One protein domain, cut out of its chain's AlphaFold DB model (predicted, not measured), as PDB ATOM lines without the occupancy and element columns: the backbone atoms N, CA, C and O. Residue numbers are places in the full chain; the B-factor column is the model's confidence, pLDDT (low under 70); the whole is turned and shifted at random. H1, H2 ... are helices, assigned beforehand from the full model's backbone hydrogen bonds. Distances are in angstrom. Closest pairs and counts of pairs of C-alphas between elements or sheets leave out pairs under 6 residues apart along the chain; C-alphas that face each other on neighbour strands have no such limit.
ATOM      1  N   PHE A   2     -51.907  30.990 -44.275       92.00
ATOM      2  CA  PHE A   2     -52.098  29.757 -45.057       92.00
ATOM      3  C   PHE A   2     -51.242  28.551 -44.600       92.00
ATOM      4  O   PHE A   2     -51.750  27.437 -44.515       92.00
ATOM      5  N   SER A   3     -49.979  28.763 -44.215       94.25
ATOM      6  CA  SER A   3     -49.093  27.703 -43.684       94.25
ATOM      7  C   SER A   3     -49.615  27.058 -42.393       94.25
ATOM      8  O   SER A   3     -49.495  25.857 -42.185       94.25
ATOM      9  N   PHE A   4     -50.251  27.849 -41.530       94.88
ATOM     10  CA  PHE A   4     -50.852  27.333 -40.303       94.88
ATOM     11  C   PHE A   4     -52.134  26.537 -40.582       94.88
ATOM     12  O   PHE A   4     -52.344  25.479 -39.999       94.88
ATOM     13  N   PHE A   5     -52.972  27.013 -41.509       96.62
ATOM     14  CA  PHE A   5     -54.175  26.290 -41.927       96.62
ATOM     15  C   PHE A   5     -53.840  24.932 -42.558       96.62
ATOM     16  O   PHE A   5     -54.480  23.941 -42.225       96.62
ATOM     17  N   THR A   6     -52.818  24.868 -43.415       95.94
ATOM     18  CA  THR A   6     -52.362  23.603 -44.019       95.94
ATOM     19  C   THR A   6     -51.812  22.637 -42.973       95.94
ATOM     20  O   THR A   6     -52.178  21.466 -42.998       95.94
ATOM     21  N   TYR A   7     -51.036  23.123 -41.996       96.12
ATOM     22  CA  TYR A   7     -50.599  22.307 -40.857       96.12
ATOM     23  C   TYR A   7     -51.777  21.751 -40.046       96.12
ATOM     24  O   TYR A   7     -51.798  20.567 -39.713       96.12
ATOM     25  N   LEU A   8     -52.785  22.578 -39.749       95.50
ATOM     26  CA  LEU A   8     -53.986  22.125 -39.050       95.50
ATOM     27  C   LEU A   8     -54.766  21.100 -39.875       95.50
ATOM     28  O   LEU A   8     -55.132  20.057 -39.346       95.50
ATOM     29  N   ALA A   9     -55.003  21.372 -41.159       95.06
ATOM     30  CA  ALA A   9     -55.689  20.449 -42.055       95.06
ATOM     31  C   ALA A   9     -54.967  19.093 -42.125       95.06
ATOM     32  O   ALA A   9     -55.617  18.054 -42.028       95.06
ATOM     33  N   ASP A  10     -53.631  19.095 -42.197       94.88
ATOM     34  CA  ASP A  10     -52.812  17.881 -42.161       94.88
ATOM     35  C   ASP A  10     -52.924  17.153 -40.810       94.88
ATOM     36  O   ASP A  10     -53.163  15.944 -40.773       94.88
ATOM     37  N   ALA A  11     -52.860  17.877 -39.688       93.81
ATOM     38  CA  ALA A  11     -53.047  17.313 -38.351       93.81
ATOM     39  C   ALA A  11     -54.433  16.665 -38.180       93.81
ATOM     40  O   ALA A  11     -54.530  15.536 -37.698       93.81
ATOM     41  N   TYR A  12     -55.504  17.333 -38.623       94.19
ATOM     42  CA  TYR A  12     -56.853  16.764 -38.623       94.19
ATOM     43  C   TYR A  12     -56.957  15.555 -39.560       94.19
ATOM     44  O   TYR A  12     -57.602  14.571 -39.198       94.19
ATOM     45  N   SER A  13     -56.284  15.573 -40.716       93.50
ATOM     46  CA  SER A  13     -56.264  14.435 -41.645       93.50
ATOM     47  C   SER A  13     -55.631  13.187 -41.014       93.50
ATOM     48  O   SER A  13     -56.193  12.098 -41.114       93.50
ATOM     49  N   LYS A  14     -54.534  13.355 -40.262       90.50
ATOM     50  CA  LYS A  14     -53.838  12.281 -39.533       90.50
ATOM     51  C   LYS A  14     -54.688  11.660 -38.425       90.50
ATOM     52  O   LYS A  14     -54.531  10.478 -38.125       90.50
ATOM     53  N   VAL A  15     -55.577  12.443 -37.814       90.31
ATOM     54  CA  VAL A  15     -56.507  11.965 -36.777       90.31
ATOM     55  C   VAL A  15     -57.721  11.278 -37.399       90.31
ATOM     56  O   VAL A  15     -58.163  10.247 -36.895       90.31
ATOM     57  N   LEU A  16     -58.251  11.823 -38.498       90.94
ATOM     58  CA  LEU A  16     -59.416  11.270 -39.190       90.94
ATOM     59  C   LEU A  16     -59.080   9.978 -39.951       90.94
ATOM     60  O   LEU A  16     -59.920   9.086 -40.056       90.94
ATOM     61  N   MET A  17     -57.849   9.860 -40.454       89.38
ATOM     62  CA  MET A  17     -57.341   8.693 -41.174       89.38
ATOM     63  C   MET A  17     -56.019   8.213 -40.557       89.38
ATOM     64  O   MET A  17     -54.943   8.492 -41.094       89.38
ATOM     65  N   PRO A  18     -56.064   7.486 -39.426       87.25
ATOM     66  CA  PRO A  18     -54.850   7.000 -38.793       87.25
ATOM     67  C   PRO A  18     -54.154   5.956 -39.684       87.25
ATOM     68  O   PRO A  18     -54.814   5.067 -40.236       87.25
ATOM     69  N   PRO A  19     -52.815   5.997 -39.801       86.75
ATOM     70  CA  PRO A  19     -52.072   4.973 -40.516       86.75
ATOM     71  C   PRO A  19     -52.285   3.599 -39.867       86.75
ATOM     72  O   PRO A  19     -52.359   3.463 -38.639       86.75
ATOM     73  N   LYS A  20     -52.385   2.561 -40.704       84.75
ATOM     74  CA  LYS A  20     -52.648   1.185 -40.259       84.75
ATOM     75  C   LYS A  20     -51.606   0.767 -39.210       84.75
ATOM     76  O   LYS A  20     -50.406   0.913 -39.421       84.75
ATOM     77  N   GLY A  21     -52.069   0.274 -38.060       85.00
ATOM     78  CA  GLY A  21     -51.210  -0.165 -36.953       85.00
ATOM     79  C   GLY A  21     -50.744   0.934 -35.987       85.00
ATOM     80  O   GLY A  21     -50.052   0.615 -35.020       85.00
ATOM     81  N   LEU A  22     -51.126   2.205 -36.176       87.00
ATOM     82  CA  LEU A  22     -50.798   3.277 -35.222       87.00
ATOM     83  C   LEU A  22     -51.439   3.046 -33.847       87.00
ATOM     84  O   LEU A  22     -50.784   3.221 -32.823       87.00
ATOM     85  N   THR A  23     -52.698   2.609 -33.817       85.56
ATOM     86  CA  THR A  23     -53.437   2.323 -32.578       85.56
ATOM     87  C   THR A  23     -52.776   1.218 -31.752       85.56
ATOM     88  O   THR A  23     -52.636   1.358 -30.540       85.56
ATOM     89  N   GLU A  24     -52.297   0.157 -32.398       87.94
ATOM     90  CA  GLU A  24     -51.579  -0.941 -31.737       87.94
ATOM     91  C   GLU A  24     -50.193  -0.501 -31.244       87.94
ATOM     92  O   GLU A  24     -49.804  -0.805 -30.114       87.94
ATOM     93  N   LYS A  25     -49.471   0.308 -32.036       86.31
ATOM     94  CA  LYS A  25     -48.209   0.928 -31.602       86.31
ATOM     95  C   LYS A  25     -48.411   1.804 -30.368       86.31
ATOM     96  O   LYS A  25     -47.574   1.757 -29.468       86.31
ATOM     97  N   LEU A  26     -49.495   2.577 -30.306       87.44
ATOM     98  CA  LEU A  26     -49.833   3.414 -29.152       87.44
ATOM     99  C   LEU A  26     -50.154   2.566 -27.917       87.44
ATOM    100  O   LEU A  26     -49.574   2.816 -26.866       87.44
ATOM    101  N   LYS A  27     -50.972   1.512 -28.047       88.62
ATOM    102  CA  LYS A  27     -51.246   0.573 -26.943       88.62
ATOM    103  C   LYS A  27     -49.962  -0.043 -26.377       88.62
ATOM    104  O   LYS A  27     -49.792  -0.074 -25.163       88.62
ATOM    105  N   LYS A  28     -49.028  -0.458 -27.244       88.06
ATOM    106  CA  LYS A  28     -47.714  -0.982 -26.827       88.06
ATOM    107  C   LYS A  28     -46.871   0.068 -26.088       88.06
ATOM    108  O   LYS A  28     -46.214  -0.261 -25.114       88.06
ATOM    109  N   SER A  29     -46.950   1.326 -26.519       85.81
ATOM    110  CA  SER A  29     -46.194   2.444 -25.922       85.81
ATOM    111  C   SER A  29     -46.685   2.819 -24.530       85.81
ATOM    112  O   SER A  29     -45.903   3.251 -23.695       85.81
ATOM    113  N   VAL A  30     -47.992   2.682 -24.297       89.75
ATOM    114  CA  VAL A  30     -48.602   2.925 -22.984       89.75
ATOM    115  C   VAL A  30     -48.279   1.787 -22.014       89.75
ATOM    116  O   VAL A  30     -48.151   2.025 -20.819       89.75
ATOM    117  N   ALA A  31     -48.151   0.557 -22.518       89.31
ATOM    118  CA  ALA A  31     -47.853  -0.614 -21.700       89.31
ATOM    119  C   ALA A  31     -46.363  -0.749 -21.340       89.31
ATOM    120  O   ALA A  31     -46.052  -1.252 -20.263       89.31
ATOM    121  N   ASP A  32     -45.452  -0.330 -22.223       91.00
ATOM    122  CA  ASP A  32     -44.013  -0.536 -22.060       91.00
ATOM    123  C   ASP A  32     -43.215   0.772 -22.162       91.00
ATOM    124  O   ASP A  32     -43.006   1.324 -23.248       91.00
ATOM    125  N   ASN A  33     -42.704   1.232 -21.017       90.19
ATOM    126  CA  ASN A  33     -41.859   2.422 -20.918       90.19
ATOM    127  C   ASN A  33     -40.557   2.295 -21.726       90.19
ATOM    128  O   ASN A  33     -40.061   3.306 -22.225       90.19
ATOM    129  N   ALA A  34     -40.012   1.083 -21.891       91.00
ATOM    130  CA  ALA A  34     -38.779   0.880 -22.651       91.00
ATOM    131  C   ALA A  34     -38.971   1.256 -24.127       91.00
ATOM    132  O   ALA A  34     -38.129   1.938 -24.706       91.00
ATOM    133  N   THR A  35     -40.130   0.926 -24.709       88.88
ATOM    134  CA  THR A  35     -40.448   1.297 -26.100       88.88
ATOM    135  C   THR A  35     -40.603   2.804 -26.303       88.88
ATOM    136  O   THR A  35     -40.342   3.309 -27.396       88.88
ATOM    137  N   MET A  36     -41.025   3.544 -25.273       91.06
ATOM    138  CA  MET A  36     -41.078   5.007 -25.323       91.06
ATOM    139  C   MET A  36     -39.676   5.610 -25.275       91.06
ATOM    140  O   MET A  36     -39.373   6.491 -26.077       91.06
ATOM    141  N   LEU A  37     -38.814   5.103 -24.391       92.50
ATOM    142  CA  LEU A  37     -37.424   5.550 -24.298       92.50
ATOM    143  C   LEU A  37     -36.652   5.270 -25.590       92.50
ATOM    144  O   LEU A  37     -35.979   6.168 -26.081       92.50
ATOM    145  N   GLU A  38     -36.814   4.090 -26.189       93.06
ATOM    146  CA  GLU A  38     -36.213   3.751 -27.485       93.06
ATOM    147  C   GLU A  38     -36.629   4.747 -28.579       93.06
ATOM    148  O   GLU A  38     -35.794   5.255 -29.321       93.06
ATOM    149  N   ARG A  39     -37.912   5.127 -28.642       91.00
ATOM    150  CA  ARG A  39     -38.372   6.154 -29.594       91.00
ATOM    151  C   ARG A  39     -37.786   7.531 -29.315       91.00
ATOM    152  O   ARG A  39     -37.494   8.250 -30.266       91.00
ATOM    153  N   CYS A  40     -37.649   7.913 -28.048       93.81
ATOM    154  CA  CYS A  40     -37.015   9.173 -27.670       93.81
ATOM    155  C   CYS A  40     -35.534   9.190 -28.065       93.81
ATOM    156  O   CYS A  40     -35.072  10.195 -28.593       93.81
ATOM    157  N   VAL A  41     -34.818   8.081 -27.868       96.19
ATOM    158  CA  VAL A  41     -33.416   7.932 -28.288       96.19
ATOM    159  C   VAL A  41     -33.303   7.996 -29.807       96.19
ATOM    160  O   VAL A  41     -32.573   8.837 -30.313       96.19
ATOM    161  N   ASN A  42     -34.107   7.230 -30.546       96.06
ATOM    162  CA  ASN A  42     -34.105   7.274 -32.012       96.06
ATOM    163  C   ASN A  42     -34.449   8.677 -32.539       96.06
ATOM    164  O   ASN A  42     -33.914   9.121 -33.553       96.06
ATOM    165  N   ARG A  43     -35.341   9.406 -31.852       96.56
ATOM    166  CA  ARG A  43     -35.652  10.800 -32.185       96.56
ATOM    167  C   ARG A  43     -34.457  11.721 -31.937       96.56
ATOM    168  O   ARG A  43     -34.177  12.550 -32.795       96.56
ATOM    169  N   LEU A  44     -33.767  11.565 -30.809       96.88
ATOM    170  CA  LEU A  44     -32.557  12.318 -30.477       96.88
ATOM    171  C   LEU A  44     -31.442  12.058 -31.500       96.88
ATOM    172  O   LEU A  44     -30.800  12.994 -31.965       96.88
ATOM    173  N   GLU A  45     -31.227  10.798 -31.874       96.56
ATOM    174  CA  GLU A  45     -30.249  10.408 -32.891       96.56
ATOM    175  C   GLU A  45     -30.596  10.996 -34.258       96.56
ATOM    176  O   GLU A  45     -29.721  11.527 -34.940       96.56
ATOM    177  N   TRP A  46     -31.877  10.979 -34.634       96.62
ATOM    178  CA  TRP A  46     -32.340  11.621 -35.859       96.62
ATOM    179  C   TRP A  46     -32.117  13.137 -35.834       96.62
ATOM    180  O   TRP A  46     -31.615  13.688 -36.808       96.62
ATOM    181  N   GLU A  47     -32.428  13.816 -34.726       96.12
ATOM    182  CA  GLU A  47     -32.173  15.257 -34.576       96.12
ATOM    183  C   GLU A  47     -30.676  15.570 -34.646       96.12
ATOM    184  O   GLU A  47     -30.279  16.500 -35.344       96.12
ATOM    185  N   ARG A  48     -29.829  14.743 -34.021       96.88
ATOM    186  CA  ARG A  48     -28.370  14.858 -34.122       96.88
ATOM    187  C   ARG A  48     -27.882  14.670 -35.558       96.88
ATOM    188  O   ARG A  48     -27.038  15.435 -36.006       96.88
ATOM    189  N   SER A  49     -28.402  13.675 -36.271       95.12
ATOM    190  CA  SER A  49     -28.045  13.413 -37.668       95.12
ATOM    191  C   SER A  49     -28.498  14.549 -38.590       95.12
ATOM    192  O   SER A  49     -27.735  14.968 -39.453       95.12
TER     193      SER A  49
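Overview. This is residues 2 to 49 of the 366 residues of a protein of Prunus dulcis (UniProt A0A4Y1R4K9). Three helices make an open, flat U: H3, the longest, is one arm, H1 is the other, and the short H2 lies in the base, with residues 17 to 21 completing the base between H1 and H2. The middle of the U is empty; H3 meets H2 at a corner. The printed part has 48 residues, with three named helices in the order H1, H2, H3 and no named strand, and is all helix. It is only just loose, close to extended, with a radius of gyration of the C-alphas of 14.2 A and spans of 38 by 28 by 14 A.

Arrangement. H3, residues 33 to 49, and H2, residues 22 to 31, only just touch, only at the corner by their link, with 3 pairs of C-alphas within 8 A. The closest C-alphas are those of Met 36 and Ser 29, 5.8 A apart, and H3 touches H2 with residues 35 to 36 alone. Their lines stand at a steep tilt of 63 degrees, opposite ways, with centres 15.9 A apart. H1, residues 2 to 16, is apart from H2 and from H3. In H1, H2 and H3 every O i to N i+4 pair is within hydrogen-bond range.

Along the chain. H3 is 24.3 A long, from C-alpha 33 at (-41.859, 2.422, -20.918) to C-alpha 49 at (-28.045, 13.413, -37.668). H2 is 14.4 A long from C-alpha 22 to C-alpha 31. H1 is 20.7 A long and begins with C-alpha 2 at (-52.098, 29.757, -45.057).

Size, cuts and confidence. The two C-alphas farthest apart are those of Phe 2 and Ala 34, at 38.9 A. Residues 2 to 24 and 40 to 49 stand free. Both links are tight, with five residues between H1 and H2 and one between H2 and H3. The printed part has no cut. Its mean pLDDT is 91.8, and no printed residue is under 70.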